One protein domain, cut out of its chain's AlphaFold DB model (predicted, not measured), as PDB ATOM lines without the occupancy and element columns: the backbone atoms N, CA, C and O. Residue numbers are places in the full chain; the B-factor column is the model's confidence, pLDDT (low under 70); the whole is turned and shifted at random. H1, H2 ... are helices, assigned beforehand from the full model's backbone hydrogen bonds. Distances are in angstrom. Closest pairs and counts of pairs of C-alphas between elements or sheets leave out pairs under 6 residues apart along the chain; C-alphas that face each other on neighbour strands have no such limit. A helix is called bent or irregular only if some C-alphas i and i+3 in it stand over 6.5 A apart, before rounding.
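Overview. This is residues 18 to 151 of the 209 residues of the protein "Secreted protein" of Actinomadura parvosata subsp. kistnae (UniProt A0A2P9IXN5). H4 runs through the middle of a rounded, compact body, with H1, H2 and H3 grouped at one end and H6, H7 and H8 at the other. H4 crosses H2 and H6 steeply, while H5 packs on H4 between H3 and H7. The printed part has 134 residues with eight named helices, H1 to H8 in chain order, and no named strand; its class is all helix. The radius of gyration of the C-alphas is 13.3 A, and the spans are 36 by 32 by 26 A.

Along the chain. H1, residues 18 to 23, begins at C-alpha 18 (-10.670, 1.021, -33.826). H2 is residues 28 to 38, H3 50 to 58, H4 65 to 76 and H5 84 to 96. H1, H2 and H5 are irregular: C-alphas 18 and 21 are 7.1 A apart, 34 and 37 7.1 A, 87 and 90 7.0 A. H6, residues 102 to 115, is 19.9 A long; H7 is residues 120 to 132. H8, residues 136 to 150, is 20.2 A long and ends at C-alpha 150 (1.711, -11.102, -7.923).

Arrangement. The hub H4 touches five helices, among them H6 at a steep tilt of 64 degrees, closest C-alphas Ala 68 and Val 105, 4.7 A. Its residues 65 to 70 alone touch H2, closest C-alphas Ala 33 and Ala 66, 5.0 A. H1 touches H3, closest C-alphas Pro 21 and Ala 55, 5.8 A. H5 touches H3, closest C-alphas Trp 54 and Pro 90, 4.8 A, and H7, closest Pro 84 and Thr 126, 4.4 A. H6 touches H8, closest C-alphas Gly 106 and Phe 146, 4.1 A. H4 and H8 are apart. Every O i to N i+4 pair is within hydrogen-bond range in H3, H4, H6 and H7, against 1 of 2 in H1, 5 of 7 in H2, 7 of 9 in H5 and 9 of 11 in H8.

Size, cuts and confidence. The farthest C-alphas, of Leu 23 and Leu 151, are 39.3 A apart. The printed part has no cut; the link from H2 to H3 is long, and its residues 41 to 46 have pLDDT under 70.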
ATOM      1  N   ARG A  18      -9.675   0.248 -34.586       83.81
ATOM      2  CA  ARG A  18     -10.670   1.021 -33.826       83.81
ATOM      3  C   ARG A  18     -12.118   0.656 -34.165       83.81
ATOM      4  O   ARG A  18     -13.003   0.936 -33.368       83.81
ATOM      5  N   TRP A  19     -12.363   0.058 -35.333       85.94
ATOM      6  CA  TRP A  19     -13.711  -0.241 -35.815       85.94
ATOM      7  C   TRP A  19     -14.224  -1.608 -35.365       85.94
ATOM      8  O   TRP A  19     -15.434  -1.804 -35.342       85.94
ATOM      9  N   TRP A  20     -13.348  -2.536 -34.966       87.31
ATOM     10  CA  TRP A  20     -13.760  -3.898 -34.600       87.31
ATOM     11  C   TRP A  20     -14.851  -3.978 -33.527       87.31
ATOM     12  O   TRP A  20     -15.813  -4.710 -33.762       87.31
ATOM     13  N   PRO A  21     -14.790  -3.213 -32.415       87.38
ATOM     14  CA  PRO A  21     -15.874  -3.216 -31.431       87.38
ATOM     15  C   PRO A  21     -17.233  -2.804 -32.011       87.38
ATOM     16  O   PRO A  21     -18.267  -3.254 -31.535       87.38
ATOM     17  N   TYR A  22     -17.239  -1.977 -33.059       87.94
ATOM     18  CA  TYR A  22     -18.457  -1.492 -33.710       87.94
ATOM     19  C   TYR A  22     -18.964  -2.428 -34.813       87.94
ATOM     20  O   TYR A  22     -20.139  -2.375 -35.162       87.94
ATOM     21  N   LEU A  23     -18.095  -3.279 -35.369       89.81
ATOM     22  CA  LEU A  23     -18.467  -4.276 -36.376       89.81
ATOM     23  C   LEU A  23     -19.075  -5.533 -35.748       89.81
ATOM     24  O   LEU A  23     -19.912  -6.178 -36.374       89.81
ATOM     25  N   MET A  24     -18.662  -5.877 -34.525       88.94
ATOM     26  CA  MET A  24     -19.158  -7.044 -33.789       88.94
ATOM     27  C   MET A  24     -19.570  -6.668 -32.354       88.94
ATOM     28  O   MET A  24     -18.986  -7.166 -31.389       88.94
ATOM     29  N   PRO A  25     -20.571  -5.782 -32.184       85.94
ATOM     30  CA  PRO A  25     -20.936  -5.231 -30.879       85.94
ATOM     31  C   PRO A  25     -21.564  -6.253 -29.920       85.94
ATOM     32  O   PRO A  25     -21.691  -5.950 -28.742       85.94
ATOM     33  N   SER A  26     -21.954  -7.440 -30.397       90.62
ATOM     34  CA  SER A  26     -22.496  -8.533 -29.570       90.62
ATOM     35  C   SER A  26     -21.479  -9.644 -29.277       90.62
ATOM     36  O   SER A  26     -21.778 -10.559 -28.512       90.62
ATOM     37  N   ASP A  27     -20.279  -9.565 -29.860       92.56
ATOM     38  CA  ASP A  27     -19.219 -10.569 -29.728       92.56
ATOM     39  C   ASP A  27     -17.979  -9.963 -29.056       92.56
ATOM     40  O   ASP A  27     -16.845 -10.119 -29.525       92.56
ATOM     41  N   ARG A  28     -18.192  -9.259 -27.935       94.12
ATOM     42  CA  ARG A  28     -17.139  -8.563 -27.179       94.12
ATOM     43  C   ARG A  28     -15.872  -9.392 -26.976       94.12
ATOM     44  O   ARG A  28     -14.773  -8.885 -27.186       94.12
ATOM     45  N   GLU A  29     -16.002 -10.658 -26.588       95.31
ATOM     46  CA  GLU A  29     -14.839 -11.515 -26.330       95.31
ATOM     47  C   GLU A  29     -14.031 -11.826 -27.600       95.31
ATOM     48  O   GLU A  29     -12.802 -11.862 -27.553       95.31
ATOM     49  N   VAL A  30     -14.693 -11.987 -28.752       95.12
ATOM     50  CA  VAL A  30     -14.020 -12.210 -30.043       95.12
ATOM     51  C   VAL A  30     -13.222 -10.971 -30.435       95.12
ATOM     52  O   VAL A  30     -12.053 -11.073 -30.815       95.12
ATOM     53  N   VAL A  31     -13.825  -9.790 -30.281       94.56
ATOM     54  CA  VAL A  31     -13.137  -8.519 -30.523       94.56
ATOM     55  C   VAL A  31     -11.956  -8.361 -29.568       94.56
ATOM     56  O   VAL A  31     -10.857  -8.028 -30.005       94.56
ATOM     57  N   ALA A  32     -12.136  -8.645 -28.278       94.94
ATOM     58  CA  ALA A  32     -11.055  -8.563 -27.306       94.94
ATOM     59  C   ALA A  32      -9.892  -9.501 -27.664       94.94
ATOM     60  O   ALA A  32      -8.738  -9.072 -27.644       94.94
ATOM     61  N   ALA A  33     -10.182 -10.742 -28.069       94.44
ATOM     62  CA  ALA A  33      -9.175 -11.697 -28.528       94.44
ATOM     63  C   ALA A  33      -8.409 -11.179 -29.753       94.44
ATOM     64  O   ALA A  33      -7.185 -11.319 -29.816       94.44
ATOM     65  N   HIS A  34      -9.101 -10.513 -30.681       91.44
ATOM     66  CA  HIS A  34      -8.467  -9.856 -31.821       91.44
ATOM     67  C   HIS A  34      -7.527  -8.714 -31.400       91.44
ATOM     68  O   HIS A  34      -6.502  -8.508 -32.044       91.44
ATOM     69  N   LEU A  35      -7.817  -7.998 -30.308       90.81
ATOM     70  CA  LEU A  35      -6.980  -6.894 -29.820       90.81
ATOM     71  C   LEU A  35      -5.729  -7.342 -29.051       90.81
ATOM     72  O   LEU A  35      -4.768  -6.576 -28.987       90.81
ATOM     73  N   VAL A  36      -5.697  -8.552 -28.480       91.06
ATOM     74  CA  VAL A  36      -4.586  -9.020 -27.622       91.06
ATOM     75  C   VAL A  36      -3.194  -8.861 -28.262       91.06
ATOM     76  O   VAL A  36      -2.306  -8.311 -27.600       91.06
ATOM     77  N   PRO A  37      -2.959  -9.259 -29.531       87.12
ATOM     78  CA  PRO A  37      -1.654  -9.084 -30.179       87.12
ATOM     79  C   PRO A  37      -1.210  -7.617 -30.307       87.12
ATOM     80  O   PRO A  37      -0.016  -7.353 -30.438       87.12
ATOM     81  N   HIS A  38      -2.154  -6.675 -30.229       86.75
ATOM     82  CA  HIS A  38      -1.962  -5.237 -30.427       86.75
ATOM     83  C   HIS A  38      -1.812  -4.446 -29.120       86.75
ATOM     84  O   HIS A  38      -1.607  -3.232 -29.153       86.75
ATOM     85  N   LEU A  39      -1.899  -5.103 -27.957       85.50
ATOM     86  CA  LEU A  39      -1.748  -4.434 -26.660       85.50
ATOM     87  C   LEU A  39      -0.306  -3.974 -26.417       85.50
ATOM     88  O   LEU A  39      -0.074  -2.899 -25.880       85.50
ATOM     89  N   THR A  40       0.694  -4.761 -26.814       77.50
ATOM     90  CA  THR A  40       2.104  -4.421 -26.559       77.50
ATOM     91  C   THR A  40       2.846  -4.134 -27.854       77.50
ATOM     92  O   THR A  40       2.646  -4.810 -28.858       77.50
ATOM     93  N   GLU A  41       3.780  -3.182 -27.809       68.19
ATOM     94  CA  GLU A  41       4.606  -2.754 -28.953       68.19
ATOM     95  C   GLU A  41       5.521  -3.862 -29.508       68.19
ATOM     96  O   GLU A  41       6.170  -3.691 -30.540       68.19
ATOM     97  N   ARG A  42       5.528  -5.039 -28.866       61.75
ATOM     98  CA  ARG A  42       6.291  -6.220 -29.277       61.75
ATOM     99  C   ARG A  42       5.957  -6.688 -30.702       61.75
ATOM    100  O   ARG A  42       6.776  -7.383 -31.295       61.75
ATOM    101  N   TRP A  43       4.817  -6.267 -31.265       52.38
ATOM    102  CA  TRP A  43       4.348  -6.654 -32.602       52.38
ATOM    103  C   TRP A  43       3.997  -5.445 -33.514       52.38
ATOM    104  O   TRP A  43       3.022  -5.450 -34.253       52.38
ATOM    105  N   GLN A  44       4.814  -4.388 -33.450       53.56
ATOM    106  CA  GLN A  44       5.246  -3.448 -34.515       53.56
ATOM    107  C   GLN A  44       4.316  -2.802 -35.580       53.56
ATOM    108  O   GLN A  44       4.880  -2.147 -36.460       53.56
ATOM    109  N   ARG A  45       2.973  -2.865 -35.580       59.53
ATOM    110  CA  ARG A  45       2.194  -2.072 -36.580       59.53
ATOM    111  C   ARG A  45       1.034  -1.240 -36.025       59.53
ATOM    112  O   ARG A  45       1.131  -0.020 -36.049       59.53
ATOM    113  N   ALA A  46       0.027  -1.850 -35.408       65.19
ATOM    114  CA  ALA A  46      -1.098  -1.121 -34.815       65.19
ATOM    115  C   ALA A  46      -1.182  -1.373 -33.306       65.19
ATOM    116  O   ALA A  46      -1.065  -2.522 -32.869       65.19
ATOM    117  N   ARG A  47      -1.368  -0.303 -32.523       78.25
ATOM    118  CA  ARG A  47      -1.473  -0.359 -31.061       78.25
ATOM    119  C   ARG A  47      -2.925  -0.177 -30.646       78.25
ATOM    120  O   ARG A  47      -3.610   0.696 -31.168       78.25
ATOM    121  N   ALA A  48      -3.372  -0.995 -29.703       81.44
ATOM    122  CA  ALA A  48      -4.685  -0.818 -29.116       81.44
ATOM    123  C   ALA A  48      -4.756   0.518 -28.350       81.44
ATOM    124  O   ALA A  48      -3.827   0.877 -27.618       81.44
ATOM    125  N   GLU A  49      -5.863   1.235 -28.502       86.56
ATOM    126  CA  GLU A  49      -6.109   2.564 -27.944       86.56
ATOM    127  C   GLU A  49      -7.158   2.513 -26.821       86.56
ATOM    128  O   GLU A  49      -8.063   1.672 -26.865       86.56
ATOM    129  N   PRO A  50      -7.127   3.446 -25.847       84.88
ATOM    130  CA  PRO A  50      -8.084   3.463 -24.736       84.88
ATOM    131  C   PRO A  50      -9.554   3.483 -25.167       84.88
ATOM    132  O   PRO A  50     -10.405   2.919 -24.482       84.88
ATOM    133  N   GLY A  51      -9.859   4.083 -26.325       88.94
ATOM    134  CA  GLY A  51     -11.212   4.090 -26.888       88.94
ATOM    135  C   GLY A  51     -11.769   2.685 -27.144       88.94
ATOM    136  O   GLY A  51     -12.971   2.478 -27.027       88.94
ATOM    137  N   GLN A  52     -10.912   1.695 -27.409       89.25
ATOM    138  CA  GLN A  52     -11.337   0.306 -27.588       89.25
ATOM    139  C   GLN A  52     -11.699  -0.364 -26.264       89.25
ATOM    140  O   GLN A  52     -12.608  -1.187 -26.244       89.25
ATOM    141  N   ALA A  53     -11.047   0.004 -25.156       91.88
ATOM    142  CA  ALA A  53     -11.459  -0.456 -23.831       91.88
ATOM    143  C   ALA A  53     -12.878   0.024 -23.518       91.88
ATOM    144  O   ALA A  53     -13.716  -0.764 -23.092       91.88
ATOM    145  N   TRP A  54     -13.160   1.303 -23.793       93.88
ATOM    146  CA  TRP A  54     -14.503   1.859 -23.646       93.88
ATOM    147  C   TRP A  54     -15.509   1.172 -24.570       93.88
ATOM    148  O   TRP A  54     -16.571   0.760 -24.118       93.88
ATOM    149  N   ALA A  55     -15.163   0.993 -25.846       93.31
ATOM    150  CA  ALA A  55     -16.047   0.348 -26.807       93.31
ATOM    151  C   ALA A  55     -16.366  -1.110 -26.427       93.31
ATOM    152  O   ALA A  55     -17.502  -1.535 -26.588       93.31
ATOM    153  N   LEU A  56     -15.403  -1.855 -25.867       93.62
ATOM    154  CA  LEU A  56     -15.655  -3.183 -25.299       93.62
ATOM    155  C   LEU A  56     -16.517  -3.111 -24.034       93.62
ATOM    156  O   LEU A  56     -17.375  -3.962 -23.844       93.62
ATOM    157  N   ALA A  57     -16.318  -2.116 -23.170       94.69
ATOM    158  CA  ALA A  57     -17.103  -1.980 -21.947       94.69
ATOM    159  C   ALA A  57     -18.602  -1.753 -22.211       94.69
ATOM    160  O   ALA A  57     -19.427  -2.277 -21.467       94.69
ATOM    161  N   VAL A  58     -18.944  -1.022 -23.277       94.50
ATOM    162  CA  VAL A  58     -20.342  -0.765 -23.674       94.50
ATOM    163  C   VAL A  58     -20.907  -1.786 -24.671       94.50
ATOM    164  O   VAL A  58     -22.099  -1.739 -24.965       94.50
ATOM    165  N   ALA A  59     -20.069  -2.680 -25.206       93.56
ATOM    166  CA  ALA A  59     -20.489  -3.761 -26.092       93.56
ATOM    167  C   ALA A  59     -21.127  -4.918 -25.306       93.56
ATOM    168  O   ALA A  59     -20.759  -5.192 -24.160       93.56
ATOM    169  N   ASP A  60     -22.035  -5.629 -25.964       91.00
ATOM    170  CA  ASP A  60     -22.694  -6.813 -25.431       91.00
ATOM    171  C   ASP A  60     -21.872  -8.087 -25.695       91.00
ATOM    172  O   ASP A  60     -20.901  -8.121 -26.459       91.00
ATOM    173  N   GLY A  61     -22.294  -9.173 -25.053       90.25
ATOM    174  CA  GLY A  61     -21.670 -10.487 -25.169       90.25
ATOM    175  C   GLY A  61     -20.851 -10.864 -23.936       90.25
ATOM    176  O   GLY A  61     -20.676 -10.067 -23.010       90.25
ATOM    177  N   PRO A  62     -20.358 -12.107 -23.867       89.75
ATOM    178  CA  PRO A  62     -19.619 -12.575 -22.703       89.75
ATOM    179  C   PRO A  62     -18.318 -11.784 -22.512       89.75
ATOM    180  O   PRO A  62     -17.718 -11.292 -23.468       89.75
ATOM    181  N   MET A  63     -17.876 -11.677 -21.260       88.94
ATOM    182  CA  MET A  63     -16.523 -11.242 -20.924       88.94
ATOM    183  C   MET A  63     -15.728 -12.470 -20.494       88.94
ATOM    184  O   MET A  63     -16.028 -13.082 -19.470       88.94
ATOM    185  N   GLY A  64     -14.744 -12.849 -21.301       91.69
ATOM    186  CA  GLY A  64     -13.828 -13.941 -21.013       91.69
ATOM    187  C   GLY A  64     -12.432 -13.434 -20.659       91.69
ATOM    188  O   GLY A  64     -12.220 -12.300 -20.219       91.69
ATOM    189  N   GLU A  65     -11.449 -14.313 -20.829       94.94
ATOM    190  CA  GLU A  65     -10.057 -14.028 -20.496       94.94
ATOM    191  C   GLU A  65      -9.443 -12.936 -21.380       94.94
ATOM    192  O   GLU A  65      -8.660 -12.128 -20.873       94.94
ATOM    193  N   ALA A  66      -9.806 -12.867 -22.664       95.44
ATOM    194  CA  ALA A  66      -9.286 -11.844 -23.560       95.44
ATOM    195  C   ALA A  66      -9.822 -10.463 -23.177       95.44
ATOM    196  O   ALA A  66      -9.036  -9.522 -23.049       95.44
ATOM    197  N   GLY A  67     -11.128 -10.346 -22.907       95.12
ATOM    198  CA  GLY A  67     -11.731  -9.117 -22.389       95.12
ATOM    199  C   GLY A  67     -11.069  -8.661 -21.090       95.12
ATOM    200  O   GLY A  67     -10.694  -7.494 -20.946       95.12
ATOM    201  N   ALA A  68     -10.831  -9.594 -20.167       96.19
ATOM    202  CA  ALA A  68     -10.142  -9.299 -18.917       96.19
ATOM    203  C   ALA A  68      -8.688  -8.841 -19.115       96.19
ATOM    204  O   ALA A  68      -8.234  -7.942 -18.405       96.19
ATOM    205  N   LEU A  69      -7.956  -9.412 -20.076       95.94
ATOM    206  CA  LEU A  69      -6.591  -8.993 -20.403       95.94
ATOM    207  C   LEU A  69      -6.554  -7.592 -21.024       95.94
ATOM    208  O   LEU A  69      -5.718  -6.779 -20.628       95.94
ATOM    209  N   VAL A  70      -7.463  -7.288 -21.955       94.69
ATOM    210  CA  VAL A  70      -7.575  -5.943 -22.540       94.69
ATOM    211  C   VAL A  70      -7.877  -4.919 -21.442       94.69
ATOM    212  O   VAL A  70      -7.185  -3.905 -21.336       94.69
ATOM    213  N   GLN A  71      -8.832  -5.215 -20.556       95.19
ATOM    214  CA  GLN A  71      -9.162  -4.329 -19.442       95.19
ATOM    215  C   GLN A  71      -7.986  -4.160 -18.468       95.19
ATOM    216  O   GLN A  71      -7.678  -3.043 -18.055       95.19
ATOM    217  N   ALA A  72      -7.289  -5.248 -18.128       96.00
ATOM    218  CA  ALA A  72      -6.093  -5.209 -17.294       96.00
ATOM    219  C   ALA A  72      -4.994  -4.331 -17.910       96.00
ATOM    220  O   ALA A  72      -4.367  -3.536 -17.210       96.00
ATOM    221  N   TYR A  73      -4.779  -4.438 -19.221       94.06
ATOM    222  CA  TYR A  73      -3.798  -3.623 -19.923       94.06
ATOM    223  C   TYR A  73      -4.117  -2.130 -19.804       94.06
ATOM    224  O   TYR A  73      -3.255  -1.367 -19.378       94.06
ATOM    225  N   PHE A  74      -5.352  -1.710 -20.089       92.69
ATOM    226  CA  PHE A  74      -5.715  -0.290 -20.038       92.69
ATOM    227  C   PHE A  74      -5.851   0.275 -18.621       92.69
ATOM    228  O   PHE A  74      -5.655   1.471 -18.422       92.69
ATOM    229  N   VAL A  75      -6.090  -0.570 -17.613       94.25
ATOM    230  CA  VAL A  75      -5.941  -0.171 -16.204       94.25
ATOM    231  C   VAL A  75      -4.476   0.141 -15.871       94.25
ATOM    232  O   VAL A  75      -4.196   1.055 -15.095       94.25
ATOM    233  N   ALA A  76      -3.531  -0.606 -16.448       91.38
ATOM    234  CA  ALA A  76      -2.102  -0.467 -16.177       91.38
ATOM    235  C   ALA A  76      -1.381   0.557 -17.075       91.38
ATOM    236  O   ALA A  76      -0.323   1.062 -16.690       91.38
ATOM    237  N   ASP A  77      -1.906   0.838 -18.270       85.81
ATOM    238  CA  ASP A  77      -1.223   1.642 -19.280       85.81
ATOM    239  C   ASP A  77      -1.314   3.144 -19.000       85.81
ATOM    240  O   ASP A  77      -2.377   3.750 -19.078       85.81
ATOM    241  N   ARG A  78      -0.164   3.773 -18.744       84.62
ATOM    242  CA  ARG A  78      -0.048   5.237 -18.631       84.62
ATOM    243  C   ARG A  78       0.395   5.923 -19.911       84.62
ATOM    244  O   ARG A  78       0.406   7.151 -19.930       84.62
ATOM    245  N   ALA A  79       0.799   5.179 -20.940       82.25
ATOM    246  CA  ALA A  79       1.343   5.797 -22.142       82.25
ATOM    247  C   ALA A  79       0.258   6.546 -22.924       82.25
ATOM    248  O   ALA A  79       0.522   7.634 -23.428       82.25
ATOM    249  N   TRP A  80      -0.958   5.996 -22.990       78.94
ATOM    250  CA  TRP A  80      -2.063   6.641 -23.691       78.94
ATOM    251  C   TRP A  80      -2.847   7.645 -22.844       78.94
ATOM    252  O   TRP A  80      -3.383   8.613 -23.378       78.94
ATOM    253  N   CYS A  81      -2.952   7.416 -21.535       80.56
ATOM    254  CA  CYS A  81      -3.771   8.243 -20.659       80.56
ATOM    255  C   CYS A  81      -3.119   8.395 -19.284       80.56
ATOM    256  O   CYS A  81      -3.009   7.437 -18.516       80.56
ATOM    257  N   ALA A  82      -2.699   9.615 -18.949       87.50
ATOM    258  CA  ALA A  82      -2.106   9.904 -17.647       87.50
ATOM    259  C   ALA A  82      -3.151   9.962 -16.517       87.50
ATOM    260  O   ALA A  82      -2.809   9.651 -15.374       87.50
ATOM    261  N   ASP A  83      -4.407  10.295 -16.831       93.06
ATOM    262  CA  ASP A  83      -5.491  10.442 -15.857       93.06
ATOM    263  C   ASP A  83      -6.009   9.065 -15.378       93.06
ATOM    264  O   ASP A  83      -6.557   8.297 -16.175       93.06
ATOM    265  N   PRO A  84      -5.843   8.711 -14.089       94.25
ATOM    266  CA  PRO A  84      -6.333   7.442 -13.559       94.25
ATOM    267  C   PRO A  84      -7.863   7.310 -13.583       94.25
ATOM    268  O   PRO A  84      -8.349   6.183 -13.682       94.25
ATOM    269  N   GLY A  85      -8.611   8.416 -13.532       95.00
ATOM    270  CA  GLY A  85     -10.071   8.431 -13.612       95.00
ATOM    271  C   GLY A  85     -10.579   8.023 -14.990       95.00
ATOM    272  O   GLY A  85     -11.461   7.174 -15.090       95.00
ATOM    273  N   GLU A  86      -9.967   8.543 -16.052       93.00
ATOM    274  CA  GLU A  86     -10.295   8.151 -17.429       93.00
ATOM    275  C   GLU A  86      -9.948   6.679 -17.694       93.00
ATOM    276  O   GLU A  86     -10.766   5.940 -18.242       93.00
ATOM    277  N   ARG A  87      -8.792   6.195 -17.208       94.19
ATOM    278  CA  ARG A  87      -8.440   4.760 -17.291       94.19
ATOM    279  C   ARG A  87      -9.416   3.855 -16.531       94.19
ATOM    280  O   ARG A  87      -9.602   2.699 -16.906       94.19
ATOM    281  N   ALA A  88     -10.026   4.360 -15.459       96.56
ATOM    282  CA  ALA A  88     -10.968   3.605 -14.638       96.56
ATOM    283  C   ALA A  88     -12.358   3.469 -15.280       96.56
ATOM    284  O   ALA A  88     -13.078   2.531 -14.948       96.56
ATOM    285  N   ARG A  89     -12.752   4.362 -16.198       96.31
ATOM    286  CA  ARG A  89     -14.125   4.401 -16.735       96.31
ATOM    287  C   ARG A  89     -14.600   3.088 -17.367       96.31
ATOM    288  O   ARG A  89     -15.661   2.627 -16.956       96.31
ATOM    289  N   PRO A  90     -13.851   2.434 -18.279       96.00
ATOM    290  CA  PRO A  90     -14.296   1.163 -18.855       96.00
ATOM    291  C   PRO A  90     -14.480   0.063 -17.800       96.00
ATOM    292  O   PRO A  90     -15.425  -0.718 -17.856       96.00
ATOM    293  N   PHE A  91     -13.605   0.040 -16.790       96.81
ATOM    294  CA  PHE A  91     -13.706  -0.894 -15.671       96.81
ATOM    295  C   PHE A  91     -14.979  -0.655 -14.850       96.81
ATOM    296  O   PHE A  91     -15.672  -1.606 -14.496       96.81
ATOM    297  N   VAL A  92     -15.279   0.610 -14.543       98.00
ATOM    298  CA  VAL A  92     -16.458   1.005 -13.762       98.00
ATOM    299  C   VAL A  92     -17.749   0.726 -14.528       98.00
ATOM    300  O   VAL A  92     -18.705   0.259 -13.920       98.00
ATOM    301  N   GLU A  93     -17.769   0.935 -15.843       97.75
ATOM    302  CA  GLU A  93     -18.916   0.607 -16.698       97.75
ATOM    303  C   GLU A  93     -19.240  -0.895 -16.649       97.75
ATOM    304  O   GLU A  93     -20.353  -1.291 -16.302       97.75
ATOM    305  N   LEU A  94     -18.239  -1.750 -16.882       96.50
ATOM    306  CA  LEU A  94     -18.393  -3.207 -16.780       96.50
ATOM    307  C   LEU A  94     -18.841  -3.645 -15.377       96.50
ATOM    308  O   LEU A  94     -19.647  -4.569 -15.233       96.50
ATOM    309  N   ALA A  95     -18.321  -2.992 -14.333       97.19
ATOM    310  CA  ALA A  95     -18.711  -3.246 -12.950       97.19
ATOM    311  C   ALA A  95     -20.179  -2.873 -12.693       97.19
ATOM    312  O   ALA A  95     -20.913  -3.671 -12.110       97.19
ATOM    313  N   ALA A  96     -20.619  -1.700 -13.159       97.25
ATOM    314  CA  ALA A  96     -21.990  -1.216 -13.006       97.25
ATOM    315  C   ALA A  96     -23.007  -2.128 -13.707       97.25
ATOM    316  O   ALA A  96     -24.092  -2.366 -13.179       97.25
ATOM    317  N   ARG A  97     -22.628  -2.700 -14.854       95.50
ATOM    318  CA  ARG A  97     -23.430  -3.680 -15.601       95.50
ATOM    319  C   ARG A  97     -23.409  -5.090 -14.999       95.50
ATOM    320  O   ARG A  97     -24.179  -5.947 -15.417       95.50
ATOM    321  N   GLY A  98     -22.535  -5.355 -14.026       95.06
ATOM    322  CA  GLY A  98     -22.353  -6.692 -13.453       95.06
ATOM    323  C   GLY A  98     -21.672  -7.687 -14.401       95.06
ATOM    324  O   GLY A  98     -21.737  -8.891 -14.173       95.06
ATOM    325  N   GLU A  99     -21.009  -7.195 -15.445       95.25
ATOM    326  CA  GLU A  99     -20.386  -8.004 -16.501       95.25
ATOM    327  C   GLU A  99     -18.871  -8.169 -16.314       95.25
ATOM    328  O   GLU A  99     -18.209  -8.861 -17.084       95.25
ATOM    329  N   LEU A 100     -18.308  -7.543 -15.279       95.25
ATOM    330  CA  LEU A 100     -16.884  -7.589 -14.984       95.25
ATOM    331  C   LEU A 100     -16.474  -8.887 -14.265       95.25
ATOM    332  O   LEU A 100     -16.781  -9.086 -13.080       95.25
ATOM    333  N   ASP A 101     -15.633  -9.699 -14.913       94.81
ATOM    334  CA  ASP A 101     -14.834 -10.719 -14.220       94.81
ATOM    335  C   ASP A 101     -13.612 -10.078 -13.537       94.81
ATOM    336  O   ASP A 101     -12.471 -10.117 -14.007       94.81
ATOM    337  N   ALA A 102     -13.876  -9.441 -12.398       97.00
ATOM    338  CA  ALA A 102     -12.886  -8.684 -11.642       97.00
ATOM    339  C   ALA A 102     -11.691  -9.543 -11.186       97.00
ATOM    340  O   ALA A 102     -10.552  -9.078 -11.199       97.00
ATOM    341  N   GLU A 103     -11.916 -10.804 -10.812       97.06
ATOM    342  CA  GLU A 103     -10.830 -11.684 -10.372       97.06
ATOM    343  C   GLU A 103      -9.917 -12.071 -11.535       97.06
ATOM    344  O   GLU A 103      -8.692 -12.060 -11.375       97.06
ATOM    345  N   GLN A 104     -10.482 -12.363 -12.712       97.81
ATOM    346  CA  GLN A 104      -9.688 -12.618 -13.913       97.81
ATOM    347  C   GLN A 104      -8.893 -11.375 -14.329       97.81
ATOM    348  O   GLN A 104      -7.706 -11.503 -14.633       97.81
ATOM    349  N   VAL A 105      -9.481 -10.175 -14.262       98.00
ATOM    350  CA  VAL A 105      -8.749  -8.913 -14.487       98.00
ATOM    351  C   VAL A 105      -7.574  -8.788 -13.514       98.00
ATOM    352  O   VAL A 105      -6.458  -8.474 -13.925       98.00
ATOM    353  N   GLY A 106      -7.784  -9.108 -12.233       98.19
ATOM    354  CA  GLY A 106      -6.722  -9.163 -11.227       98.19
ATOM    355  C   GLY A 106      -5.586 -10.117 -11.588       98.19
ATOM    356  O   GLY A 106      -4.412  -9.740 -11.521       98.19
ATOM    357  N   ARG A 107      -5.918 -11.336 -12.030       97.94
ATOM    358  CA  ARG A 107      -4.928 -12.322 -12.490       97.94
ATOM    359  C   ARG A 107      -4.114 -11.788 -13.672       97.94
ATOM    360  O   ARG A 107      -2.884 -11.851 -13.636       97.94
ATOM    361  N   GLN A 108      -4.769 -11.205 -14.677       97.56
ATOM    362  CA  GLN A 108      -4.099 -10.643 -15.854       97.56
ATOM    363  C   GLN A 108      -3.225  -9.430 -15.505       97.56
ATOM    364  O   GLN A 108      -2.082  -9.351 -15.956       97.56
ATOM    365  N   LEU A 109      -3.690  -8.535 -14.628       97.25
ATOM    366  CA  LEU A 109      -2.896  -7.412 -14.110       97.25
ATOM    367  C   LEU A 109      -1.601  -7.891 -13.448       97.25
ATOM    368  O   LEU A 109      -0.526  -7.343 -13.697       97.25
ATOM    369  N   ALA A 110      -1.682  -8.932 -12.620       97.19
ATOM    370  CA  ALA A 110      -0.512  -9.495 -11.963       97.19
ATOM    371  C   ALA A 110       0.478 -10.098 -12.971       97.19
ATOM    372  O   ALA A 110       1.687  -9.894 -12.836       97.19
ATOM    373  N   LEU A 111      -0.015 -10.794 -14.002       95.69
ATOM    374  CA  LEU A 111       0.820 -11.321 -15.085       95.69
ATOM    375  C   LEU A 111       1.503 -10.200 -15.871       95.69
ATOM    376  O   LEU A 111       2.713 -10.272 -16.087       95.69
ATOM    377  N   LEU A 112       0.767  -9.149 -16.238       94.00
ATOM    378  CA  LEU A 112       1.303  -7.979 -16.930       94.00
ATOM    379  C   LEU A 112       2.412  -7.311 -16.112       94.00
ATOM    380  O   LEU A 112       3.520  -7.133 -16.616       94.00
ATOM    381  N   VAL A 113       2.178  -7.033 -14.828       93.75
ATOM    382  CA  VAL A 113       3.179  -6.414 -13.938       93.75
ATOM    383  C   VAL A 113       4.401  -7.317 -13.698       93.75
ATOM    384  O   VAL A 113       5.501  -6.830 -13.422       93.75
ATOM    385  N   ARG A 114       4.243  -8.646 -13.766       92.25
ATOM    386  CA  ARG A 114       5.360  -9.590 -13.598       92.25
ATOM    387  C   ARG A 114       6.170  -9.814 -14.870       92.25
ATOM    388  O   ARG A 114       7.361 -10.087 -14.754       92.25
ATOM    389  N   ARG A 115       5.532  -9.774 -16.043       90.69
ATOM    390  CA  ARG A 115       6.113 -10.224 -17.322       90.69
ATOM    391  C   ARG A 115       6.416  -9.092 -18.303       90.69
ATOM    392  O   ARG A 115       6.982  -9.359 -19.358       90.69
ATOM    393  N   THR A 116       6.037  -7.861 -17.979       87.94
ATOM    394  CA  THR A 116       6.261  -6.671 -18.811       87.94
ATOM    395  C   THR A 116       6.869  -5.540 -17.980       87.94
ATOM    396  O   THR A 116       7.051  -5.673 -16.768       87.94
ATOM    397  N   ASP A 117       7.151  -4.404 -18.618       86.06
ATOM    398  CA  ASP A 117       7.672  -3.213 -17.941       86.06
ATOM    399  C   ASP A 117       6.610  -2.400 -17.185       86.06
ATOM    400  O   ASP A 117       6.963  -1.438 -16.487       86.06
ATOM    401  N   LEU A 118       5.336  -2.805 -17.269       88.50
ATOM    402  CA  LEU A 118       4.228  -2.169 -16.562       88.50
ATOM    403  C   LEU A 118       4.466  -2.169 -15.049       88.50
ATOM    404  O   LEU A 118       4.883  -3.155 -14.435       88.50
ATOM    405  N   LYS A 119       4.207  -1.018 -14.430       89.56
ATOM    406  CA  LYS A 119       4.456  -0.798 -13.005       89.56
ATOM    407  C   LYS A 119       3.163  -0.987 -12.201       89.56
ATOM    408  O   LYS A 119       2.089  -0.652 -12.687       89.56
ATOM    409  N   PRO A 120       3.251  -1.453 -10.943       91.44
ATOM    410  CA  PRO A 120       2.078  -1.612 -10.083       91.44
ATOM    411  C   PRO A 120       1.489  -0.279  -9.589       91.44
ATOM    412  O   PRO A 120       0.304  -0.219  -9.301       91.44
ATOM    413  N   GLY A 121       2.285   0.795  -9.503       93.56
ATOM    414  CA  GLY A 121       1.800   2.122  -9.084       93.56
ATOM    415  C   GLY A 121       0.621   2.635  -9.929       93.56
ATOM    416  O   GLY A 121      -0.441   2.874  -9.364       93.56
ATOM    417  N   PRO A 122       0.765   2.714 -11.266       93.31
ATOM    418  CA  PRO A 122      -0.321   3.051 -12.192       93.31
ATOM    419  C   PRO A 122      -1.604   2.239 -12.004       93.31
ATOM    420  O   PRO A 122      -2.699   2.797 -12.040       93.31
ATOM    421  N   VAL A 123      -1.458   0.932 -11.763       96.00
ATOM    422  CA  VAL A 123      -2.581   0.025 -11.506       96.00
ATOM    423  C   VAL A 123      -3.325   0.457 -10.245       96.00
ATOM    424  O   VAL A 123      -4.543   0.594 -10.265       96.00
ATOM    425  N   PHE A 124      -2.604   0.710  -9.150       97.50
ATOM    426  CA  PHE A 124      -3.216   1.117  -7.886       97.50
ATOM    427  C   PHE A 124      -3.864   2.503  -7.960       97.50
ATOM    428  O   PHE A 124      -4.939   2.673  -7.397       97.50
ATOM    429  N   GLU A 125      -3.273   3.456  -8.687       97.19
ATOM    430  CA  GLU A 125      -3.894   4.764  -8.949       97.19
ATOM    431  C   GLU A 125      -5.246   4.603  -9.663       97.19
ATOM    432  O   GLU A 125      -6.249   5.162  -9.231       97.19
ATOM    433  N   THR A 126      -5.299   3.792 -10.725       97.75
ATOM    434  CA  THR A 126      -6.539   3.561 -11.481       97.75
ATOM    435  C   THR A 126      -7.584   2.800 -10.673       97.75
ATOM    436  O   THR A 126      -8.761   3.152 -10.711       97.75
ATOM    437  N   LEU A 127      -7.184   1.784  -9.905       98.31
ATOM    438  CA  LEU A 127      -8.108   1.061  -9.026       98.31
ATOM    439  C   LEU A 127      -8.626   1.944  -7.878       98.31
ATOM    440  O   LEU A 127      -9.767   1.781  -7.453       98.31
ATOM    441  N   GLU A 128      -7.827   2.893  -7.387       98.38
ATOM    442  CA  GLU A 128      -8.275   3.891  -6.412       98.38
ATOM    443  C   GLU A 128      -9.326   4.831  -7.019       98.38
ATOM    444  O   GLU A 128     -10.371   5.051  -6.405       98.38
ATOM    445  N   SER A 129      -9.124   5.297  -8.256       98.31
ATOM    446  CA  SER A 129     -10.148   6.046  -8.995       98.31
ATOM    447  C   SER A 129     -11.416   5.222  -9.241       98.31
ATOM    448  O   SER A 129     -12.515   5.730  -9.039       98.31
ATOM    449  N   ALA A 130     -11.297   3.941  -9.602       98.25
ATOM    450  CA  ALA A 130     -12.451   3.055  -9.762       98.25
ATOM    451  C   ALA A 130     -13.241   2.890  -8.450       98.25
ATOM    452  O   ALA A 130     -14.470   2.949  -8.448       98.25
ATOM    453  N   ALA A 131     -12.547   2.745  -7.316       98.38
ATOM    454  CA  ALA A 131     -13.183   2.689  -6.002       98.38
ATOM    455  C   ALA A 131     -13.897   4.007  -5.649       98.38
ATOM    456  O   ALA A 131     -14.997   3.971  -5.097       98.38
ATOM    457  N   ALA A 132     -13.313   5.162  -5.989       98.38
ATOM    458  CA  ALA A 132     -13.950   6.468  -5.800       98.38
ATOM    459  C   ALA A 132     -15.215   6.645  -6.663       98.38
ATOM    460  O   ALA A 132     -16.142   7.339  -6.252       98.38
ATOM    461  N   LEU A 133     -15.278   5.974  -7.817       98.00
ATOM    462  CA  LEU A 133     -16.431   5.947  -8.722       98.00
ATOM    463  C   LEU A 133     -17.477   4.869  -8.371       98.00
ATOM    464  O   LEU A 133     -18.420   4.671  -9.129       98.00
ATOM    465  N   GLY A 134     -17.341   4.180  -7.231       97.69
ATOM    466  CA  GLY A 134     -18.351   3.232  -6.736       97.69
ATOM    467  C   GLY A 134     -18.065   1.752  -6.998       97.69
ATOM    468  O   GLY A 134     -18.880   0.911  -6.634       97.69
ATOM    469  N   ALA A 135     -16.910   1.397  -7.570       98.12
ATOM    470  CA  ALA A 135     -16.537   0.002  -7.829       98.12
ATOM    471  C   ALA A 135     -15.736  -0.631  -6.670       98.12
ATOM    472  O   ALA A 135     -14.797  -1.398  -6.895       98.12
ATOM    473  N   GLN A 136     -16.033  -0.283  -5.407       98.25
ATOM    474  CA  GLN A 136     -15.203  -0.703  -4.265       98.25
ATOM    475  C   GLN A 136     -15.135  -2.230  -4.121       98.25
ATOM    476  O   GLN A 136     -14.069  -2.785  -3.838       98.25
ATOM    477  N   ARG A 137     -16.265  -2.918  -4.330       98.06
ATOM    478  CA  ARG A 137     -16.355  -4.378  -4.225       98.06
ATOM    479  C   ARG A 137     -15.554  -5.065  -5.327       98.06
ATOM    480  O   ARG A 137     -14.832  -6.026  -5.066       98.06
ATOM    481  N   GLU A 138     -15.644  -4.561  -6.548       98.44
ATOM    482  CA  GLU A 138     -14.957  -5.088  -7.720       98.44
ATOM    483  C   GLU A 138     -13.448  -4.846  -7.617       98.44
ATOM    484  O   GLU A 138     -12.671  -5.749  -7.915       98.44
ATOM    485  N   VAL A 139     -13.013  -3.706  -7.073       98.62
ATOM    486  CA  VAL A 139     -11.595  -3.447  -6.765       98.62
ATOM    487  C   VAL A 139     -11.040  -4.459  -5.756       98.62
ATOM    488  O   VAL A 139      -9.920  -4.948  -5.928       98.62
ATOM    489  N   TRP A 140     -11.804  -4.841  -4.726       98.56
ATOM    490  CA  TRP A 140     -11.380  -5.927  -3.837       98.56
ATOM    491  C   TRP A 140     -11.271  -7.270  -4.571       98.56
ATOM    492  O   TRP A 140     -10.271  -7.970  -4.403       98.56
ATOM    493  N   ARG A 141     -12.242  -7.615  -5.424       98.25
ATOM    494  CA  ARG A 141     -12.199  -8.844  -6.241       98.25
ATOM    495  C   ARG A 141     -10.990  -8.866  -7.184       98.25
ATOM    496  O   ARG A 141     -10.314  -9.889  -7.279       98.25
ATOM    497  N   VAL A 142     -10.636  -7.726  -7.786       98.50
ATOM    498  CA  VAL A 142      -9.376  -7.565  -8.532       98.50
ATOM    499  C   VAL A 142      -8.184  -7.903  -7.647       98.50
ATOM    500  O   VAL A 142      -7.344  -8.708  -8.040       98.50
ATOM    501  N   MET A 143      -8.108  -7.356  -6.433       98.50
ATOM    502  CA  MET A 143      -6.997  -7.658  -5.527       98.50
ATOM    503  C   MET A 143      -6.961  -9.129  -5.096       98.50
ATOM    504  O   MET A 143      -5.874  -9.705  -5.014       98.50
ATOM    505  N   ALA A 144      -8.114  -9.764  -4.885       97.75
ATOM    506  CA  ALA A 144      -8.203 -11.187  -4.568       97.75
ATOM    507  C   ALA A 144      -7.651 -12.074  -5.701       97.75
ATOM    508  O   ALA A 144      -6.939 -13.037  -5.419       97.75
ATOM    509  N   GLY A 145      -7.896 -11.719  -6.968       97.69
ATOM    510  CA  GLY A 145      -7.295 -12.389  -8.130       97.69
ATOM    511  C   GLY A 145      -5.828 -12.012  -8.388       97.69
ATOM    512  O   GLY A 145      -5.039 -12.836  -8.848       97.69
ATOM    513  N   PHE A 146      -5.437 -10.782  -8.053       98.25
ATOM    514  CA  PHE A 146      -4.092 -10.244  -8.274       98.25
ATOM    515  C   PHE A 146      -3.053 -10.829  -7.313       98.25
ATOM    516  O   PHE A 146      -1.965 -11.228  -7.736       98.25
ATOM    517  N   LEU A 147      -3.367 -10.901  -6.015       97.62
ATOM    518  CA  LEU A 147      -2.407 -11.290  -4.976       97.62
ATOM    519  C   LEU A 147      -1.790 -12.686  -5.184       97.62
ATOM    520  O   LEU A 147      -0.566 -12.781  -5.086       97.62
ATOM    521  N   PRO A 148      -2.547 -13.758  -5.497       96.38
ATOM    522  CA  PRO A 148      -1.974 -15.092  -5.697       96.38
ATOM    523  C   PRO A 148      -0.924 -15.157  -6.807       96.38
ATOM    524  O   PRO A 148       0.006 -15.952  -6.721       96.38
ATOM    525  N   VAL A 149      -1.055 -14.319  -7.839       96.94
ATOM    526  CA  VAL A 149      -0.148 -14.305  -8.994       96.94
ATOM    527  C   VAL A 149       1.004 -13.314  -8.799       96.94
ATOM    528  O   VAL A 149       2.116 -13.568  -9.265       96.94
ATOM    529  N   PHE A 150       0.748 -12.186  -8.128       96.56
ATOM    530  CA  PHE A 150       1.711 -11.102  -7.923       96.56
ATOM    531  C   PHE A 150       2.697 -11.363  -6.781       96.56
ATOM    532  O   PHE A 150       3.850 -10.934  -6.859       96.56
ATOM    533  N   LEU A 151       2.242 -12.010  -5.704       95.44
ATOM    534  CA  LEU A 151       3.074 -12.267  -4.534       95.44
ATOM    535  C   LEU A 151       4.184 -13.279  -4.862       95.44
ATOM    536  O   LEU A 151       3.968 -14.194  -5.656       95.44
TER     537      LEU A 151